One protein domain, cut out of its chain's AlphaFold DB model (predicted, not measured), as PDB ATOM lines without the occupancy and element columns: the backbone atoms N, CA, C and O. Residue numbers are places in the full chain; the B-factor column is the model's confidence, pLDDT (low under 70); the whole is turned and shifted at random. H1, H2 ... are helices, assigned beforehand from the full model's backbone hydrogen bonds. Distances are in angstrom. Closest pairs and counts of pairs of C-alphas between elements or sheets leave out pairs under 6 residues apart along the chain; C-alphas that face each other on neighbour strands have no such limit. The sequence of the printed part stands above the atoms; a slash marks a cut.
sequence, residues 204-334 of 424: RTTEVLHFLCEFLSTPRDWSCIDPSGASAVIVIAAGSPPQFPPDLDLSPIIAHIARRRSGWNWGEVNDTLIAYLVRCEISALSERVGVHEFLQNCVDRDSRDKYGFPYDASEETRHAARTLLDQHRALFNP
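Overview. This is residues 204 to 334 of the 424 residues of an uncharacterized protein of Sistotremastrum suecicum HHB10207 ss-3 (UniProt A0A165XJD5). Two helices, H3 and H4, make the middle of a helical domain, between a helical hairpin of H1 and H2 at one side and a second helical hairpin of H5 and H6 at the other, with short H7 beyond H5. H4, the longest helix, packs on H2 and H6, while H3 packs on H1, H2 and H5, and most of these contacts are crossed. The printed part has 131 residues with seven named helices, H1 to H7 in chain order, and no named strand; the class is all helix. It is compact, with a radius of gyration of the C-alphas of 13.8 A, and rounded, spanning 36 by 35 by 30 A.

Along the chain. Find C-alpha 266 at (-15.784, -13.754, 51.682); from there H4, residues 266 to 279, runs 20.1 A to C-alpha 279 at (-27.399, 2.533, 49.533). H3 is residues 251 to 259, 12.2 A long. Look to residues 227 to 238 for H2, 16.5 A, and to residues 205 to 217 for H1, 18.4 A, which begins at C-alpha 205 at (-9.089, 4.939, 48.237). H5 is residues 288 to 299, 16.8 A, and H6 is residues 315 to 327, 18.2 A. H7, residues 329 to 332, ends at C-alpha 332 at (-33.759, -9.804, 37.982).

Arrangement. Start at H4, whose residues 266 to 272 alone touch H2 at a steep tilt of 49 degrees; the closest C-alphas are those of Val 235 and Val 269, 5.8 A apart. H4 also touches H6, closest at the C-alphas of Asp 271 and Thr 317, 5.8 A. H3 and H4 are close but not clearly touching, 7.2 A between the C-alphas of Ile 254 and Leu 273. H3 touches H5 at a steep tilt of 50 degrees, with the C-alphas of Ala 255 and Gly 290 closest at 3.9 A. H1 and H2 are a hairpin, only just at a shallow tilt of 32 degrees, opposite ways, closest at the C-alphas of Thr 205 and Ala 237, 4.5 A. H5 and H6 are a hairpin too, at a steep tilt of 41 degrees, closest at the C-alphas of Val 299 and Arg 318, 5.1 A. H5 and H7 only just touch, with 3 pairs of C-alphas within 8 A, closest at His 292 and Phe 332, 6.5 A. Among the pairs that are apart are H1 and H5, and H2 and H6. In H1, H2, H3, H5 and H6 every O i to N i+4 pair is within hydrogen-bond range; in H4 it is 9 of 10, and H7 is too short for such a pair.

Size, cuts and confidence. The C-alphas of Arg 204 and Pro 334, the two farthest apart, are 38.8 A from each other. The printed part has no cut. The links from H2 to H3 and from H5 to H6 are long; in the second, residues 300 to 314, the C-alphas lie 12 to 22 A from the mean of all C-alphas. The mean pLDDT of the printed part is 94.3, and no printed residue is under 70.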
ATOM      1  N   ARG A 204      -5.775   7.421  49.002       97.75
ATOM      2  CA  ARG A 204      -6.215   7.411  47.593       97.75
ATOM      3  C   ARG A 204      -7.281   6.357  47.297       97.75
ATOM      4  O   ARG A 204      -7.422   5.890  46.166       97.75
ATOM      5  N   THR A 205      -8.076   6.001  48.299       97.44
ATOM      6  CA  THR A 205      -9.089   4.939  48.237       97.44
ATOM      7  C   THR A 205     -10.075   5.091  47.075       97.44
ATOM      8  O   THR A 205     -10.310   4.146  46.324       97.44
ATOM      9  N   THR A 206     -10.604   6.297  46.858       97.25
ATOM     10  CA  THR A 206     -11.565   6.578  45.776       97.25
ATOM     11  C   THR A 206     -10.962   6.322  44.394       97.25
ATOM     12  O   THR A 206     -11.604   5.714  43.539       97.25
ATOM     13  N   GLU A 207      -9.712   6.735  44.175       98.19
ATOM     14  CA  GLU A 207      -9.014   6.525  42.903       98.19
ATOM     15  C   GLU A 207      -8.804   5.033  42.622       98.19
ATOM     16  O   GLU A 207      -8.982   4.581  41.491       98.19
ATOM     17  N   VAL A 208      -8.481   4.259  43.663       98.38
ATOM     18  CA  VAL A 208      -8.309   2.803  43.583       98.38
ATOM     19  C   VAL A 208      -9.620   2.100  43.242       98.38
ATOM     20  O   VAL A 208      -9.615   1.193  42.413       98.38
ATOM     21  N   LEU A 209     -10.747   2.537  43.810       97.88
ATOM     22  CA  LEU A 209     -12.062   1.979  43.481       97.88
ATOM     23  C   LEU A 209     -12.441   2.228  42.015       97.88
ATOM     24  O   LEU A 209     -12.853   1.295  41.325       97.88
ATOM     25  N   HIS A 210     -12.255   3.455  41.514       97.75
ATOM     26  CA  HIS A 210     -12.479   3.772  40.098       97.75
ATOM     27  C   HIS A 210     -11.600   2.913  39.185       97.75
ATOM     28  O   HIS A 210     -12.094   2.315  38.226       97.75
ATOM     29  N   PHE A 211     -10.312   2.822  39.519       98.06
ATOM     30  CA  PHE A 211      -9.359   1.993  38.799       98.06
ATOM     31  C   PHE A 211      -9.781   0.520  38.772       98.06
ATOM     32  O   PHE A 211      -9.767  -0.104  37.712       98.06
ATOM     33  N   LEU A 212     -10.176  -0.037  39.918       97.56
ATOM     34  CA  LEU A 212     -10.570  -1.437  40.027       97.56
ATOM     35  C   LEU A 212     -11.833  -1.730  39.204       97.56
ATOM     36  O   LEU A 212     -11.882  -2.753  38.520       97.56
ATOM     37  N   CYS A 213     -12.814  -0.821  39.203       96.94
ATOM     38  CA  CYS A 213     -13.992  -0.928  38.339       96.94
ATOM     39  C   CYS A 213     -13.610  -0.980  36.857       96.94
ATOM     40  O   CYS A 213     -14.059  -1.879  36.145       96.94
ATOM     41  N   GLU A 214     -12.774  -0.052  36.384       97.06
ATOM     42  CA  GLU A 214     -12.319  -0.024  34.987       97.06
ATOM     43  C   GLU A 214     -11.530  -1.294  34.630       97.06
ATOM     44  O   GLU A 214     -11.779  -1.941  33.604       97.06
ATOM     45  N   PHE A 215     -10.612  -1.690  35.510       96.56
ATOM     46  CA  PHE A 215      -9.738  -2.834  35.302       96.56
ATOM     47  C   PHE A 215     -10.520  -4.150  35.200       96.56
ATOM     48  O   PHE A 215     -10.292  -4.920  34.265       96.56
ATOM     49  N   LEU A 216     -11.479  -4.390  36.101       95.50
ATOM     50  CA  LEU A 216     -12.300  -5.608  36.098       95.50
ATOM     51  C   LEU A 216     -13.402  -5.599  35.030       95.50
ATOM     52  O   LEU A 216     -13.868  -6.667  34.631       95.50
ATOM     53  N   SER A 217     -13.782  -4.422  34.522       94.81
ATOM     54  CA  SER A 217     -14.697  -4.302  33.377       94.81
ATOM     55  C   SER A 217     -14.049  -4.717  32.056       94.81
ATOM     56  O   SER A 217     -14.747  -5.046  31.096       94.81
ATOM     57  N   THR A 218     -12.716  -4.699  31.975       94.81
ATOM     58  CA  THR A 218     -12.000  -5.056  30.750       94.81
ATOM     59  C   THR A 218     -12.098  -6.568  30.501       94.81
ATOM     60  O   THR A 218     -11.673  -7.355  31.353       94.81
ATOM     61  N   PRO A 219     -12.613  -7.016  29.337       91.62
ATOM     62  CA  PRO A 219     -12.699  -8.437  29.024       91.62
ATOM     63  C   PRO A 219     -11.314  -9.090  29.030       91.62
ATOM     64  O   PRO A 219     -10.439  -8.750  28.233       91.62
ATOM     65  N   ARG A 220     -11.121 -10.051  29.933       91.75
ATOM     66  CA  ARG A 220      -9.901 -10.850  30.070       91.75
ATOM     67  C   ARG A 220     -10.283 -12.249  30.534       91.75
ATOM     68  O   ARG A 220     -11.322 -12.439  31.168       91.75
ATOM     69  N   ASP A 221      -9.444 -13.228  30.212       89.94
ATOM     70  CA  ASP A 221      -9.561 -14.534  30.840       89.94
ATOM     71  C   ASP A 221      -9.126 -14.443  32.305       89.94
ATOM     72  O   ASP A 221      -7.942 -14.344  32.621       89.94
ATOM     73  N   TRP A 222     -10.114 -14.444  33.191       90.12
ATOM     74  CA  TRP A 222      -9.886 -14.459  34.627       90.12
ATOM     75  C   TRP A 222      -9.746 -15.882  35.171       90.12
ATOM     76  O   TRP A 222      -9.514 -16.001  36.363       90.12
ATOM     77  N   SER A 223      -9.886 -16.948  34.354       87.75
ATOM     78  CA  SER A 223      -9.943 -18.370  34.769       87.75
ATOM     79  C   SER A 223      -8.883 -18.775  35.778       87.75
ATOM     80  O   SER A 223      -9.219 -19.446  36.755       87.75
ATOM     81  N   CYS A 224      -7.663 -18.297  35.583       85.88
ATOM     82  CA  CYS A 224      -6.510 -18.574  36.418       85.88
ATOM     83  C   CYS A 224      -6.344 -17.596  37.597       85.88
ATOM     84  O   CYS A 224      -5.604 -17.889  38.523       85.88
ATOM     85  N   ILE A 225      -7.014 -16.448  37.601       88.56
ATOM     86  CA  ILE A 225      -6.788 -15.405  38.604       88.56
ATOM     87  C   ILE A 225      -7.675 -15.652  39.823       88.56
ATOM     88  O   ILE A 225      -8.868 -15.961  39.705       88.56
ATOM     89  N   ASP A 226      -7.058 -15.514  40.990       87.31
ATOM     90  CA  ASP A 226      -7.717 -15.678  42.272       87.31
ATOM     91  C   ASP A 226      -8.469 -14.401  42.673       87.31
ATOM     92  O   ASP A 226      -7.919 -13.301  42.586       87.31
ATOM     93  N   PRO A 227      -9.728 -14.517  43.119       90.25
ATOM     94  CA  PRO A 227     -10.536 -13.358  43.475       90.25
ATOM     95  C   PRO A 227     -10.088 -12.650  44.762       90.25
ATOM     96  O   PRO A 227     -10.505 -11.516  44.985       90.25
ATOM     97  N   SER A 228      -9.255 -13.268  45.611       90.56
ATOM     98  CA  SER A 228      -8.889 -12.716  46.926       90.56
ATOM     99  C   SER A 228      -8.182 -11.375  46.807       90.56
ATOM    100  O   SER A 228      -8.466 -10.489  47.605       90.56
ATOM    101  N   GLY A 229      -7.328 -11.195  45.791       92.50
ATOM    102  CA  GLY A 229      -6.638  -9.927  45.555       92.50
ATOM    103  C   GLY A 229      -7.610  -8.788  45.238       92.50
ATOM    104  O   GLY A 229      -7.526  -7.719  45.837       92.50
ATOM    105  N   ALA A 230      -8.587  -9.024  44.353       94.75
ATOM    106  CA  ALA A 230      -9.639  -8.045  44.063       94.75
ATOM    107  C   ALA A 230     -10.501  -7.751  45.296       94.75
ATOM    108  O   ALA A 230     -10.781  -6.586  45.574       94.75
ATOM    109  N   SER A 231     -10.874  -8.794  46.045       94.69
ATOM    110  CA  SER A 231     -11.646  -8.685  47.285       94.69
ATOM    111  C   SER A 231     -10.907  -7.902  48.383       94.69
ATOM    112  O   SER A 231     -11.514  -7.070  49.050       94.69
ATOM    113  N   ALA A 232      -9.597  -8.092  48.542       94.88
ATOM    114  CA  ALA A 232      -8.807  -7.354  49.526       94.88
ATOM    115  C   ALA A 232      -8.711  -5.868  49.154       94.88
ATOM    116  O   ALA A 232      -8.948  -5.000  49.990       94.88
ATOM    117  N   VAL A 233      -8.459  -5.561  47.875       96.81
ATOM    118  CA  VAL A 233      -8.411  -4.171  47.392       96.81
ATOM    119  C   VAL A 233      -9.736  -3.448  47.647       96.81
ATOM    120  O   VAL A 233      -9.710  -2.311  48.109       96.81
ATOM    121  N   ILE A 234     -10.890  -4.075  47.374       97.12
ATOM    122  CA  ILE A 234     -12.200  -3.438  47.610       97.12
ATOM    123  C   ILE A 234     -12.486  -3.242  49.103       97.12
ATOM    124  O   ILE A 234     -12.990  -2.184  49.463       97.12
ATOM    125  N   VAL A 235     -12.148  -4.205  49.969       96.62
ATOM    126  CA  VAL A 235     -12.347  -4.081  51.425       96.62
ATOM    127  C   VAL A 235     -11.491  -2.943  51.984       96.62
ATOM    128  O   VAL A 235     -12.018  -2.044  52.639       96.62
ATOM    129  N   ILE A 236     -10.201  -2.914  51.644       97.06
ATOM    130  CA  ILE A 236      -9.270  -1.878  52.111       97.06
ATOM    131  C   ILE A 236      -9.664  -0.503  51.564       97.06
ATOM    132  O   ILE A 236      -9.737   0.467  52.315       97.06
ATOM    133  N   ALA A 237      -9.970  -0.400  50.267       97.81
ATOM    134  CA  ALA A 237     -10.348   0.873  49.666       97.81
ATOM    135  C   ALA A 237     -11.728   1.368  50.140       97.81
ATOM    136  O   ALA A 237     -11.951   2.571  50.224       97.81
ATOM    137  N   ALA A 238     -12.663   0.482  50.489       97.38
ATOM    138  CA  ALA A 238     -13.916   0.900  51.115       97.38
ATOM    139  C   ALA A 238     -13.699   1.414  52.550       97.38
ATOM    140  O   ALA A 238     -14.416   2.313  52.993       97.38
ATOM    141  N   GLY A 239     -12.713   0.865  53.264       96.31
ATOM    142  CA  GLY A 239     -12.407   1.201  54.651       96.31
ATOM    143  C   GLY A 239     -13.470   0.721  55.647       96.31
ATOM    144  O   GLY A 239     -14.468   0.089  55.293       96.31
ATOM    145  N   SER A 240     -13.264   1.042  56.927       93.75
ATOM    146  CA  SER A 240     -14.191   0.703  58.013       93.75
ATOM    147  C   SER A 240     -14.588   1.964  58.800       93.75
ATOM    148  O   SER A 240     -13.738   2.556  59.471       93.75
ATOM    149  N   PRO A 241     -15.855   2.426  58.734       95.00
ATOM    150  CA  PRO A 241     -16.975   1.835  57.994       95.00
ATOM    151  C   PRO A 241     -16.851   2.014  56.464       95.00
ATOM    152  O   PRO A 241     -16.245   3.003  56.041       95.00
ATOM    153  N   PRO A 242     -17.496   1.146  55.651       95.75
ATOM    154  CA  PRO A 242     -17.441   1.224  54.193       95.75
ATOM    155  C   PRO A 242     -17.920   2.566  53.632       95.75
ATOM    156  O   PRO A 242     -19.039   3.027  53.903       95.75
ATOM    157  N   GLN A 243     -17.073   3.180  52.814       95.75
ATOM    158  CA  GLN A 243     -17.299   4.445  52.129       95.75
ATOM    159  C   GLN A 243     -17.101   4.259  50.629       95.75
ATOM    160  O   GLN A 243     -16.083   3.749  50.175       95.75
ATOM    161  N   PHE A 244     -18.086   4.705  49.852       95.69
ATOM    162  CA  PHE A 244     -18.076   4.586  48.400       95.69
ATOM    163  C   PHE A 244     -18.409   5.930  47.754       95.69
ATOM    164  O   PHE A 244     -19.274   6.649  48.276       95.69
ATOM    165  N   PRO A 245     -17.781   6.263  46.615       94.94
ATOM    166  CA  PRO A 245     -18.206   7.395  45.806       94.94
ATOM    167  C   PRO A 245     -19.659   7.186  45.343       94.94
ATOM    168  O   PRO A 245     -20.006   6.088  44.899       94.94
ATOM    169  N   PRO A 246     -20.534   8.199  45.461       91.50
ATOM    170  CA  PRO A 246     -21.967   8.046  45.197       91.50
ATOM    171  C   PRO A 246     -22.295   7.776  43.722       91.50
ATOM    172  O   PRO A 246     -23.371   7.275  43.415       91.50
ATOM    173  N   ASP A 247     -21.388   8.134  42.820       93.62
ATOM    174  CA  ASP A 247     -21.499   8.023  41.368       93.62
ATOM    175  C   ASP A 247     -20.757   6.809  40.791       93.62
ATOM    176  O   ASP A 247     -20.842   6.550  39.589       93.62
ATOM    177  N   LEU A 248     -20.050   6.046  41.628       96.56
ATOM    178  CA  LEU A 248     -19.293   4.888  41.179       96.56
ATOM    179  C   LEU A 248     -20.177   3.639  41.099       96.56
ATOM    180  O   LEU A 248     -20.730   3.163  42.094       96.56
ATOM    181  N   ASP A 249     -20.262   3.075  39.897       97.31
ATOM    182  CA  ASP A 249     -20.875   1.776  39.644       97.31
ATOM    183  C   ASP A 249     -19.893   0.645  39.999       97.31
ATOM    184  O   ASP A 249     -18.944   0.379  39.259       97.31
ATOM    185  N   LEU A 250     -20.123  -0.030  41.132       97.44
ATOM    186  CA  LEU A 250     -19.318  -1.179  41.575       97.44
ATOM    187  C   LEU A 250     -19.802  -2.511  40.993       97.44
ATOM    188  O   LEU A 250     -19.238  -3.559  41.313       97.44
ATOM    189  N   SER A 251     -20.841  -2.517  40.153       97.50
ATOM    190  CA  SER A 251     -21.380  -3.764  39.609       97.50
ATOM    191  C   SER A 251     -20.365  -4.610  38.824       97.50
ATOM    192  O   SER A 251     -20.461  -5.832  38.952       97.50
ATOM    193  N   PRO A 252     -19.340  -4.062  38.133       96.81
ATOM    194  CA  PRO A 252     -18.280  -4.885  37.547       96.81
ATOM    195  C   PRO A 252     -17.456  -5.655  38.589       96.81
ATOM    196  O   PRO A 252     -17.158  -6.834  38.394       96.81
ATOM    197  N   ILE A 253     -17.134  -5.019  39.722       96.56
ATOM    198  CA  ILE A 253     -16.404  -5.648  40.834       96.56
ATOM    199  C   ILE A 253     -17.280  -6.733  41.474       96.56
ATOM    200  O   ILE A 253     -16.837  -7.868  41.648       96.56
ATOM    201  N   ILE A 254     -18.550  -6.411  41.749       97.25
ATOM    202  CA  ILE A 254     -19.526  -7.354  42.314       97.25
ATOM    203  C   ILE A 254     -19.681  -8.571  41.398       97.25
ATOM    204  O   ILE A 254     -19.620  -9.707  41.861       97.25
ATOM    205  N   ALA A 255     -19.834  -8.352  40.091       96.06
ATOM    206  CA  ALA A 255     -19.958  -9.420  39.107       96.06
ATOM    207  C   ALA A 255     -18.699 -10.295  39.031       96.06
ATOM    208  O   ALA A 255     -18.803 -11.509  38.844       96.06
ATOM    209  N   HIS A 256     -17.510  -9.703  39.173       95.31
ATOM    210  CA  HIS A 256     -16.256 -10.450  39.218       95.31
ATOM    211  C   HIS A 256     -16.203 -11.387  40.436       95.31
ATOM    212  O   HIS A 256     -15.956 -12.583  40.276       95.31
ATOM    213  N   ILE A 257     -16.512 -10.867  41.627       94.44
ATOM    214  CA  ILE A 257     -16.511 -11.620  42.892       94.44
ATOM    215  C   ILE A 257     -17.631 -12.673  42.927       94.44
ATOM    216  O   ILE A 257     -17.438 -13.778  43.427       94.44
ATOM    217  N   ALA A 258     -18.797 -12.386  42.340       94.69
ATOM    218  CA  ALA A 258     -19.903 -13.342  42.251       94.69
ATOM    219  C   ALA A 258     -19.494 -14.630  41.526       94.69
ATOM    220  O   ALA A 258     -19.753 -15.734  42.007       94.69
ATOM    221  N   ARG A 259     -18.818 -14.468  40.383       93.06
ATOM    222  CA  ARG A 259     -18.379 -15.570  39.517       93.06
ATOM    223  C   ARG A 259     -17.192 -16.335  40.101       93.06
ATOM    224  O   ARG A 259     -16.920 -17.457  39.683       93.06
ATOM    225  N   ARG A 260     -16.450 -15.713  41.022       87.75
ATOM    226  CA  ARG A 260     -15.223 -16.242  41.623       87.75
ATOM    227  C   ARG A 260     -15.224 -15.962  43.111       87.75
ATOM    228  O   ARG A 260     -14.813 -14.898  43.561       87.75
ATOM    229  N   ARG A 261     -15.665 -16.944  43.883       87.25
ATOM    230  CA  ARG A 261     -15.697 -16.822  45.336       87.25
ATOM    231  C   ARG A 261     -14.302 -17.100  45.899       87.25
ATOM    232  O   ARG A 261     -13.721 -18.141  45.604       87.25
ATOM    233  N   SER A 262     -13.773 -16.162  46.683       84.94
ATOM    234  CA  SER A 262     -12.627 -16.418  47.565       84.94
ATOM    235  C   SER A 262     -13.148 -16.976  48.879       84.94
ATOM    236  O   SER A 262     -14.156 -16.484  49.369       84.94
ATOM    237  N   GLY A 263     -12.478 -17.972  49.461       82.88
ATOM    238  CA  GLY A 263     -12.789 -18.436  50.816       82.88
ATOM    239  C   GLY A 263     -12.262 -17.508  51.917       82.88
ATOM    240  O   GLY A 263     -12.840 -17.466  52.996       82.88
ATOM    241  N   TRP A 264     -11.195 -16.746  51.650       83.69
ATOM    242  CA  TRP A 264     -10.421 -16.051  52.685       83.69
ATOM    243  C   TRP A 264     -11.103 -14.796  53.222       83.69
ATOM    244  O   TRP A 264     -11.188 -14.617  54.430       83.69
ATOM    245  N   ASN A 265     -11.633 -13.954  52.335       88.25
ATOM    246  CA  ASN A 265     -12.234 -12.666  52.689       88.25
ATOM    247  C   ASN A 265     -13.712 -12.568  52.295       88.25
ATOM    248  O   ASN A 265     -14.255 -11.470  52.175       88.25
ATOM    249  N   TRP A 266     -14.382 -13.712  52.105       91.56
ATOM    250  CA  TRP A 266     -15.784 -13.754  51.682       91.56
ATOM    251  C   TRP A 266     -16.709 -12.970  52.616       91.56
ATOM    252  O   TRP A 266     -17.556 -12.215  52.150       91.56
ATOM    253  N   GLY A 267     -16.553 -13.136  53.932       93.56
ATOM    254  CA  GLY A 267     -17.398 -12.454  54.912       93.56
ATOM    255  C   GLY A 267     -17.273 -10.936  54.808       93.56
ATOM    256  O   GLY A 267     -18.264 -10.242  54.588       93.56
ATOM    257  N   GLU A 268     -16.041 -10.435  54.875       94.69
ATOM    258  CA  GLU A 268     -15.743  -9.001  54.861       94.69
ATOM    259  C   GLU A 268     -16.120  -8.337  53.537       94.69
ATOM    260  O   GLU A 268     -16.735  -7.266  53.523       94.69
ATOM    261  N   VAL A 269     -15.810  -8.988  52.410       96.00
ATOM    262  CA  VAL A 269     -16.162  -8.452  51.094       96.00
ATOM    263  C   VAL A 269     -17.673  -8.434  50.893       96.00
ATOM    264  O   VAL A 269     -18.203  -7.474  50.333       96.00
ATOM    265  N   ASN A 270     -18.400  -9.431  51.404       96.38
ATOM    266  CA  ASN A 270     -19.855  -9.436  51.313       96.38
ATOM    267  C   ASN A 270     -20.490  -8.341  52.149       96.38
ATOM    268  O   ASN A 270     -21.362  -7.637  51.647       96.38
ATOM    269  N   ASP A 271     -20.061  -8.193  53.401       96.44
ATOM    270  CA  ASP A 271     -20.564  -7.153  54.296       96.44
ATOM    271  C   ASP A 271     -20.333  -5.767  53.665       96.44
ATOM    272  O   ASP A 271     -21.242  -4.933  53.603       96.44
ATOM    273  N   THR A 272     -19.149  -5.567  53.081       97.25
ATOM    274  CA  THR A 272     -18.752  -4.350  52.359       97.25
ATOM    275  C   THR A 272     -19.633  -4.084  51.131       97.25
ATOM    276  O   THR A 272     -20.183  -2.990  50.974       97.25
ATOM    277  N   LEU A 273     -19.827  -5.081  50.263       97.62
ATOM    278  CA  LEU A 273     -20.611  -4.937  49.030       97.62
ATOM    279  C   LEU A 273     -22.125  -4.866  49.283       97.62
ATOM    280  O   LEU A 273     -22.833  -4.159  48.567       97.62
ATOM    281  N   ILE A 274     -22.643  -5.535  50.314       98.06
ATOM    282  CA  ILE A 274     -24.040  -5.387  50.737       98.06
ATOM    283  C   ILE A 274     -24.280  -3.987  51.303       98.06
ATOM    284  O   ILE A 274     -25.288  -3.366  50.957       98.06
ATOM    285  N   ALA A 275     -23.351  -3.443  52.096       97.19
ATOM    286  CA  ALA A 275     -23.446  -2.066  52.577       97.19
ATOM    287  C   ALA A 275     -23.510  -1.052  51.419       97.19
ATOM    288  O   ALA A 275     -24.264  -0.077  51.500       97.19
ATOM    289  N   TYR A 276     -22.783  -1.300  50.322       97.75
ATOM    290  CA  TYR A 276     -22.927  -0.538  49.079       97.75
ATOM    291  C   TYR A 276     -24.317  -0.712  48.453       97.75
ATOM    292  O   TYR A 276     -25.014   0.275  48.212       97.75
ATOM    293  N   LEU A 277     -24.748  -1.955  48.214       97.75
ATOM    294  CA  LEU A 277     -25.996  -2.252  47.501       97.75
ATOM    295  C   LEU A 277     -27.244  -1.736  48.226       97.75
ATOM    296  O   LEU A 277     -28.186  -1.305  47.568       97.75
ATOM    297  N   VAL A 278     -27.245  -1.709  49.562       97.38
ATOM    298  CA  VAL A 278     -28.338  -1.129  50.365       97.38
ATOM    299  C   VAL A 278     -28.496   0.381  50.130       97.38
ATOM    300  O   VAL A 278     -29.588   0.924  50.291       97.38
ATOM    301  N   ARG A 279     -27.417   1.076  49.754       95.88
ATOM    302  CA  ARG A 279     -27.399   2.533  49.533       95.88
ATOM    303  C   ARG A 279     -27.513   2.911  48.056       95.88
ATOM    304  O   ARG A 279     -27.761   4.077  47.757       95.88
ATOM    305  N   CYS A 280     -27.310   1.953  47.158       95.25
ATOM    306  CA  CYS A 280     -27.258   2.167  45.720       95.25
ATOM    307  C   CYS A 280     -28.629   1.965  45.056       95.25
ATOM    308  O   CYS A 280     -29.442   1.139  45.470       95.25
ATOM    309  N   GLU A 281     -28.873   2.687  43.963       96.38
ATOM    310  CA  GLU A 281     -30.006   2.417  43.086       96.38
ATOM    311  C   GLU A 281     -29.681   1.239  42.146       96.38
ATOM    312  O   GLU A 281     -29.115   1.419  41.069       96.38
ATOM    313  N   ILE A 282     -30.083   0.016  42.519       96.44
ATOM    314  CA  ILE A 282     -29.789  -1.216  41.753       96.44
ATOM    315  C   ILE A 282     -30.261  -1.149  40.285       96.44
ATOM    316  O   ILE A 282     -29.663  -1.777  39.409       96.44
ATOM    317  N   SER A 283     -31.312  -0.378  39.976       95.88
ATOM    318  CA  SER A 283     -31.775  -0.163  38.595       95.88
ATOM    319  C   SER A 283     -30.764   0.565  37.707       95.88
ATOM    320  O   SER A 283     -30.821   0.378  36.490       95.88
ATOM    321  N   ALA A 284     -29.866   1.360  38.290       96.25
ATOM    322  CA  ALA A 284     -28.863   2.142  37.573       96.25
ATOM    323  C   ALA A 284     -27.556   1.373  37.303       96.25
ATOM    324  O   ALA A 284     -26.752   1.825  36.491       96.25
ATOM    325  N   LEU A 285     -27.354   0.214  37.939       96.81
ATOM    326  CA  LEU A 285     -26.141  -0.596  37.790       96.81
ATOM    327  C   LEU A 285     -26.019  -1.196  36.379       96.81
ATOM    328  O   LEU A 285     -27.000  -1.697  35.807       96.81
ATOM    329  N   SER A 286     -24.801  -1.196  35.832       96.25
ATOM    330  CA  SER A 286     -24.505  -1.746  34.504       96.25
ATOM    331  C   SER A 286     -24.585  -3.279  34.462       96.25
ATOM    332  O   SER A 286     -25.230  -3.830  33.569       96.25
ATOM    333  N   GLU A 287     -24.038  -3.977  35.461       95.06
ATOM    334  CA  GLU A 287     -23.895  -5.445  35.501       95.06
ATOM    335  C   GLU A 287     -24.919  -6.133  36.428       95.06
ATOM    336  O   GLU A 287     -24.591  -6.877  37.358       95.06
ATOM    337  N   ARG A 288     -26.215  -5.921  36.168       96.44
ATOM    338  CA  ARG A 288     -27.318  -6.444  37.008       96.44
ATOM    339  C   ARG A 288     -27.341  -7.968  37.165       96.44
ATOM    340  O   ARG A 288     -27.770  -8.459  38.207       96.44
ATOM    341  N   VAL A 289     -26.893  -8.715  36.155       95.81
ATOM    342  CA  VAL A 289     -26.846 -10.187  36.213       95.81
ATOM    343  C   VAL A 289     -25.816 -10.653  37.241       95.81
ATOM    344  O   VAL A 289     -26.127 -11.514  38.057       95.81
ATOM    345  N   GLY A 290     -24.627 -10.041  37.255       96.19
ATOM    346  CA  GLY A 290     -23.596 -10.360  38.240       96.19
ATOM    347  C   GLY A 290     -23.994  -9.960  39.661       96.19
ATOM    348  O   GLY A 290     -23.723 -10.695  40.603       96.19
ATOM    349  N   VAL A 291     -24.720  -8.846  39.821       97.75
ATOM    350  CA  VAL A 291     -25.288  -8.441  41.120       97.75
ATOM    351  C   VAL A 291     -26.331  -9.445  41.615       97.75
ATOM    352  O   VAL A 291     -26.341  -9.789  42.793       97.75
ATOM    353  N   HIS A 292     -27.197  -9.946  40.734       97.56
ATOM    354  CA  HIS A 292     -28.159 -10.985  41.100       97.56
ATOM    355  C   HIS A 292     -27.464 -12.268  41.565       97.56
ATOM    356  O   HIS A 292     -27.809 -12.801  42.616       97.56
ATOM    357  N   GLU A 293     -26.468 -12.730  40.804       97.00
ATOM    358  CA  GLU A 293     -25.659 -13.901  41.148       97.00
ATOM    359  C   GLU A 293     -24.963 -13.712  42.502       97.00
ATOM    360  O   GLU A 293     -25.051 -14.580  43.367       97.00
ATOM    361  N   PHE A 294     -24.361 -12.543  42.741       97.44
ATOM    362  CA  PHE A 294     -23.766 -12.191  44.030       97.44
ATOM    363  C   PHE A 294     -24.772 -12.309  45.182       97.44
ATOM    364  O   PHE A 294     -24.511 -12.998  46.166       97.44
ATOM    365  N   LEU A 295     -25.948 -11.690  45.048       98.00
ATOM    366  CA  LEU A 295     -26.978 -11.728  46.087       98.00
ATOM    367  C   LEU A 295     -27.465 -13.157  46.360       98.00
ATOM    368  O   LEU A 295     -27.678 -13.519  47.516       98.00
ATOM    369  N   GLN A 296     -27.619 -13.985  45.322       96.62
ATOM    370  CA  GLN A 296     -27.946 -15.403  45.485       96.62
ATOM    371  C   GLN A 296     -26.850 -16.138  46.262       96.62
ATOM    372  O   GLN A 296     -27.157 -16.892  47.188       96.62
ATOM    373  N   ASN A 297     -25.586 -15.862  45.941       95.25
ATOM    374  CA  ASN A 297     -24.433 -16.450  46.615       95.25
ATOM    375  C   ASN A 297     -24.376 -16.067  48.101       95.25
ATOM    376  O   ASN A 297     -24.055 -16.918  48.923       95.25
ATOM    377  N   CYS A 298     -24.736 -14.833  48.468       96.38
ATOM    378  CA  CYS A 298     -24.819 -14.422  49.875       96.38
ATOM    379  C   CYS A 298     -25.918 -15.168  50.652       96.38
ATOM    380  O   CYS A 298     -25.816 -15.338  51.865       96.38
ATOM    381  N   VAL A 299     -26.996 -15.595  49.989       97.00
ATOM    382  CA  VAL A 299     -28.124 -16.285  50.639       97.00
ATOM    383  C   VAL A 299     -27.874 -17.785  50.823       97.00
ATOM    384  O   VAL A 299     -28.445 -18.389  51.739       97.00
ATOM    385  N   ASP A 300     -27.040 -18.371  49.967       95.06
ATOM    386  CA  ASP A 300     -26.758 -19.802  49.909       95.06
ATOM    387  C   ASP A 300     -25.828 -20.278  51.041       95.06
ATOM    388  O   ASP A 300     -24.609 -20.102  51.002       95.06
ATOM    389  N   ARG A 301     -26.423 -20.944  52.038       90.94
ATOM    390  CA  ARG A 301     -25.722 -21.515  53.202       90.94
ATOM    391  C   ARG A 301     -24.967 -22.803  52.903       90.94
ATOM    392  O   ARG A 301     -24.089 -23.174  53.679       90.94
ATOM    393  N   ASP A 302     -25.343 -23.501  51.839       92.44
ATOM    394  CA  ASP A 302     -24.773 -24.809  51.524       92.44
ATOM    395  C   ASP A 302     -23.523 -24.680  50.656       92.44
ATOM    396  O   ASP A 302     -22.818 -25.665  50.411       92.44
ATOM    397  N   SER A 303     -23.213 -23.458  50.224       89.00
ATOM    398  CA  SER A 303     -22.046 -23.200  49.416       89.00
ATOM    399  C   SER A 303     -20.743 -23.397  50.182       89.00
ATOM    400  O   SER A 303     -20.534 -22.897  51.290       89.00
ATOM    401  N   ARG A 304     -19.843 -24.148  49.550       90.69
ATOM    402  CA  ARG A 304     -18.524 -24.483  50.076       90.69
ATOM    403  C   ARG A 304     -17.460 -24.178  49.041       90.69
ATOM    404  O   ARG A 304     -17.720 -24.257  47.838       90.69
ATOM    405  N   ASP A 305     -16.275 -23.829  49.512       85.25
ATOM    406  CA  ASP A 305     -15.110 -23.665  48.658       85.25
ATOM    407  C   ASP A 305     -14.569 -25.017  48.155       85.25
ATOM    408  O   ASP A 305     -15.096 -26.092  48.461       85.25
ATOM    409  N   LYS A 306     -13.488 -24.966  47.368       83.62
ATOM    410  CA  LYS A 306     -12.791 -26.161  46.854       83.62
ATOM    411  C   LYS A 306     -12.268 -27.094  47.959       83.62
ATOM    412  O   LYS A 306     -12.005 -28.261  47.679       83.62
ATOM    413  N   TYR A 307     -12.140 -26.606  49.191       84.81
ATOM    414  CA  TYR A 307     -11.675 -27.350  50.362       84.81
ATOM    415  C   TYR A 307     -12.818 -27.821  51.268       84.81
ATOM    416  O   TYR A 307     -12.583 -28.503  52.265       84.81
ATOM    417  N   GLY A 308     -14.066 -27.512  50.912       89.81
ATOM    418  CA  GLY A 308     -15.239 -27.871  51.693       89.81
ATOM    419  C   GLY A 308     -15.523 -26.923  52.860       89.81
ATOM    420  O   GLY A 308     -16.451 -27.210  53.631       89.81
ATOM    421  N   PHE A 309     -14.786 -25.817  53.002       87.81
ATOM    422  CA  PHE A 309     -15.090 -24.793  53.995       87.81
ATOM    423  C   PHE A 309     -16.340 -24.021  53.568       87.81
ATOM    424  O   PHE A 309     -16.468 -23.654  52.398       87.81
ATOM    425  N   PRO A 310     -17.301 -23.814  54.481       89.00
ATOM    426  CA  PRO A 310     -18.488 -23.036  54.177       89.00
ATOM    427  C   PRO A 310     -18.105 -21.576  53.939       89.00
ATOM    428  O   PRO A 310     -17.305 -21.004  54.678       89.00
ATOM    429  N   TYR A 311     -18.719 -20.969  52.930       87.12
ATOM    430  CA  TYR A 311     -18.626 -19.534  52.711       87.12
ATOM    431  C   TYR A 311     -19.461 -18.807  53.769       87.12
ATOM    432  O   TYR A 311     -20.688 -18.755  53.670       87.12
ATOM    433  N   ASP A 312     -18.812 -18.264  54.799       87.38
ATOM    434  CA  ASP A 312     -19.536 -17.602  55.881       87.38
ATOM    435  C   ASP A 312     -19.832 -16.138  55.529       87.38
ATOM    436  O   ASP A 312     -18.937 -15.324  55.324       87.38
ATOM    437  N   ALA A 313     -21.118 -15.816  55.419       91.38
ATOM    438  CA  ALA A 313     -21.627 -14.449  55.383       91.38
ATOM    439  C   ALA A 313     -22.381 -14.186  56.690       91.38
ATOM    440  O   ALA A 313     -23.108 -15.073  57.143       91.38
ATOM    441  N   SER A 314     -22.269 -12.987  57.268       94.44
ATOM    442  CA  SER A 314     -23.018 -12.624  58.481       94.44
ATOM    443  C   SER A 314     -24.533 -12.771  58.265       94.44
ATOM    444  O   SER A 314     -25.033 -12.580  57.153       94.44
ATOM    445  N   GLU A 315     -25.303 -13.137  59.299       96.06
ATOM    446  CA  GLU A 315     -26.763 -13.302  59.155       96.06
ATOM    447  C   GLU A 315     -27.437 -12.000  58.706       96.06
ATOM    448  O   GLU A 315     -28.403 -12.035  57.940       96.06
ATOM    449  N   GLU A 316     -26.897 -10.863  59.139       97.00
ATOM    450  CA  GLU A 316     -27.281  -9.519  58.725       97.00
ATOM    451  C   GLU A 316     -27.126  -9.350  57.209       97.00
ATOM    452  O   GLU A 316     -28.086  -8.978  56.530       97.00
ATOM    453  N   THR A 317     -25.964  -9.713  56.661       96.75
ATOM    454  CA  THR A 317     -25.681  -9.683  55.220       96.75
ATOM    455  C   THR A 317     -26.592 -10.626  54.447       96.75
ATOM    456  O   THR A 317     -27.161 -10.228  53.428       96.75
ATOM    457  N   ARG A 318     -26.846 -11.843  54.948       97.12
ATOM    458  CA  ARG A 318     -27.795 -12.769  54.293       97.12
ATOM    459  C   ARG A 318     -29.218 -12.217  54.300       97.12
ATOM    460  O   ARG A 318     -29.948 -12.368  53.320       97.12
ATOM    461  N   HIS A 319     -29.640 -11.590  55.396       97.94
ATOM    462  CA  HIS A 319     -30.965 -10.986  55.509       97.94
ATOM    463  C   HIS A 319     -31.126  -9.779  54.576       97.94
ATOM    464  O   HIS A 319     -32.134  -9.680  53.867       97.94
ATOM    465  N   ALA A 320     -30.125  -8.901  54.522       98.06
ATOM    466  CA  ALA A 320     -30.094  -7.772  53.601       98.06
ATOM    467  C   ALA A 320     -30.109  -8.249  52.140       98.06
ATOM    468  O   ALA A 320     -30.913  -7.757  51.349       98.06
ATOM    469  N   ALA A 321     -29.324  -9.277  51.799       98.19
ATOM    470  CA  ALA A 321     -29.313  -9.857  50.459       98.19
ATOM    471  C   ALA A 321     -30.688 -10.412  50.041       98.19
ATOM    472  O   ALA A 321     -31.159 -10.119  48.941       98.19
ATOM    473  N   ARG A 322     -31.384 -11.145  50.930       98.25
ATOM    474  CA  ARG A 322     -32.770 -11.607  50.685       98.25
ATOM    475  C   ARG A 322     -33.722 -10.440  50.455       98.25
ATOM    476  O   ARG A 322     -34.498 -10.465  49.508       98.25
ATOM    477  N   THR A 323     -33.624  -9.412  51.294       98.31
ATOM    478  CA  THR A 323     -34.466  -8.215  51.189       98.31
ATOM    479  C   THR A 323     -34.275  -7.525  49.836       98.31
ATOM    480  O   THR A 323     -35.260  -7.198  49.177       98.31
ATOM    481  N   LEU A 324     -33.027  -7.375  49.376       98.25
ATOM    482  CA  LEU A 324     -32.708  -6.799  48.067       98.25
ATOM    483  C   LEU A 324     -33.227  -7.665  46.906       98.25
ATOM    484  O   LEU A 324     -33.800  -7.128  45.956       98.25
ATOM    485  N   LEU A 325     -33.085  -8.995  46.979       97.81
ATOM    486  CA  LEU A 325     -33.629  -9.919  45.974       97.81
ATOM    487  C   LEU A 325     -35.155  -9.826  45.867       97.81
ATOM    488  O   LEU A 325     -35.690  -9.759  44.758       97.81
ATOM    489  N   ASP A 326     -35.851  -9.792  47.003       97.31
ATOM    490  CA  ASP A 326     -37.310  -9.699  47.051       97.31
ATOM    491  C   ASP A 326     -37.801  -8.342  46.528       97.31
ATOM    492  O   ASP A 326     -38.717  -8.286  45.700       97.31
ATOM    493  N   GLN A 327     -37.154  -7.248  46.945       97.62
ATOM    494  CA  GLN A 327     -37.488  -5.886  46.523       97.62
ATOM    495  C   GLN A 327     -37.276  -5.673  45.017       97.62
ATOM    496  O   GLN A 327     -38.094  -5.028  44.358       97.62
ATOM    497  N   HIS A 328     -36.205  -6.238  44.454       96.69
ATOM    498  CA  HIS A 328     -35.817  -6.050  43.055       96.69
ATOM    499  C   HIS A 328     -36.137  -7.258  42.163       96.69
ATOM    500  O   HIS A 328     -35.631  -7.363  41.043       96.69
ATOM    501  N   ARG A 329     -37.044  -8.145  42.595       96.19
ATOM    502  CA  ARG A 329     -37.407  -9.376  41.872       96.19
ATOM    503  C   ARG A 329     -37.792  -9.144  40.410       96.19
ATOM    504  O   ARG A 329     -37.435  -9.951  39.553       96.19
ATOM    505  N   ALA A 330     -38.503  -8.052  40.122       94.69
ATOM    506  CA  ALA A 330     -38.925  -7.693  38.767       94.69
ATOM    507  C   ALA A 330     -37.758  -7.273  37.855       94.69
ATOM    508  O   ALA A 330     -37.849  -7.442  36.642       94.69
ATOM    509  N   LEU A 331     -36.667  -6.740  38.425       94.12
ATOM    510  CA  LEU A 331     -35.464  -6.379  37.671       94.12
ATOM    511  C   LEU A 331     -34.651  -7.618  37.290       94.12
ATOM    512  O   LEU A 331     -34.111  -7.670  36.189       94.12
ATOM    513  N   PHE A 332     -34.573  -8.603  38.186       93.25
ATOM    514  CA  PHE A 332     -33.759  -9.804  37.982       93.25
ATOM    515  C   PHE A 332     -34.470 -10.913  37.205       93.25
ATOM    516  O   PHE A 332     -33.825 -11.682  36.500       93.25
ATOM    517  N   ASN A 333     -35.799 -10.978  37.291       90.38
ATOM    518  CA  ASN A 333     -36.621 -11.924  36.545       90.38
ATOM    519  C   ASN A 333     -37.550 -11.154  35.604       90.38
ATOM    520  O   ASN A 333     -38.746 -11.033  35.903       90.38
ATOM    521  N   PRO A 334     -37.032 -10.599  34.489       77.00
ATOM    522  CA  PRO A 334     -37.895  -9.949  33.523       77.00
ATOM    523  C   PRO A 334     -38.946 -10.969  33.067       77.00
ATOM    524  O   PRO A 334     -38.585 -12.102  32.726       77.00
TER     525      PRO A 334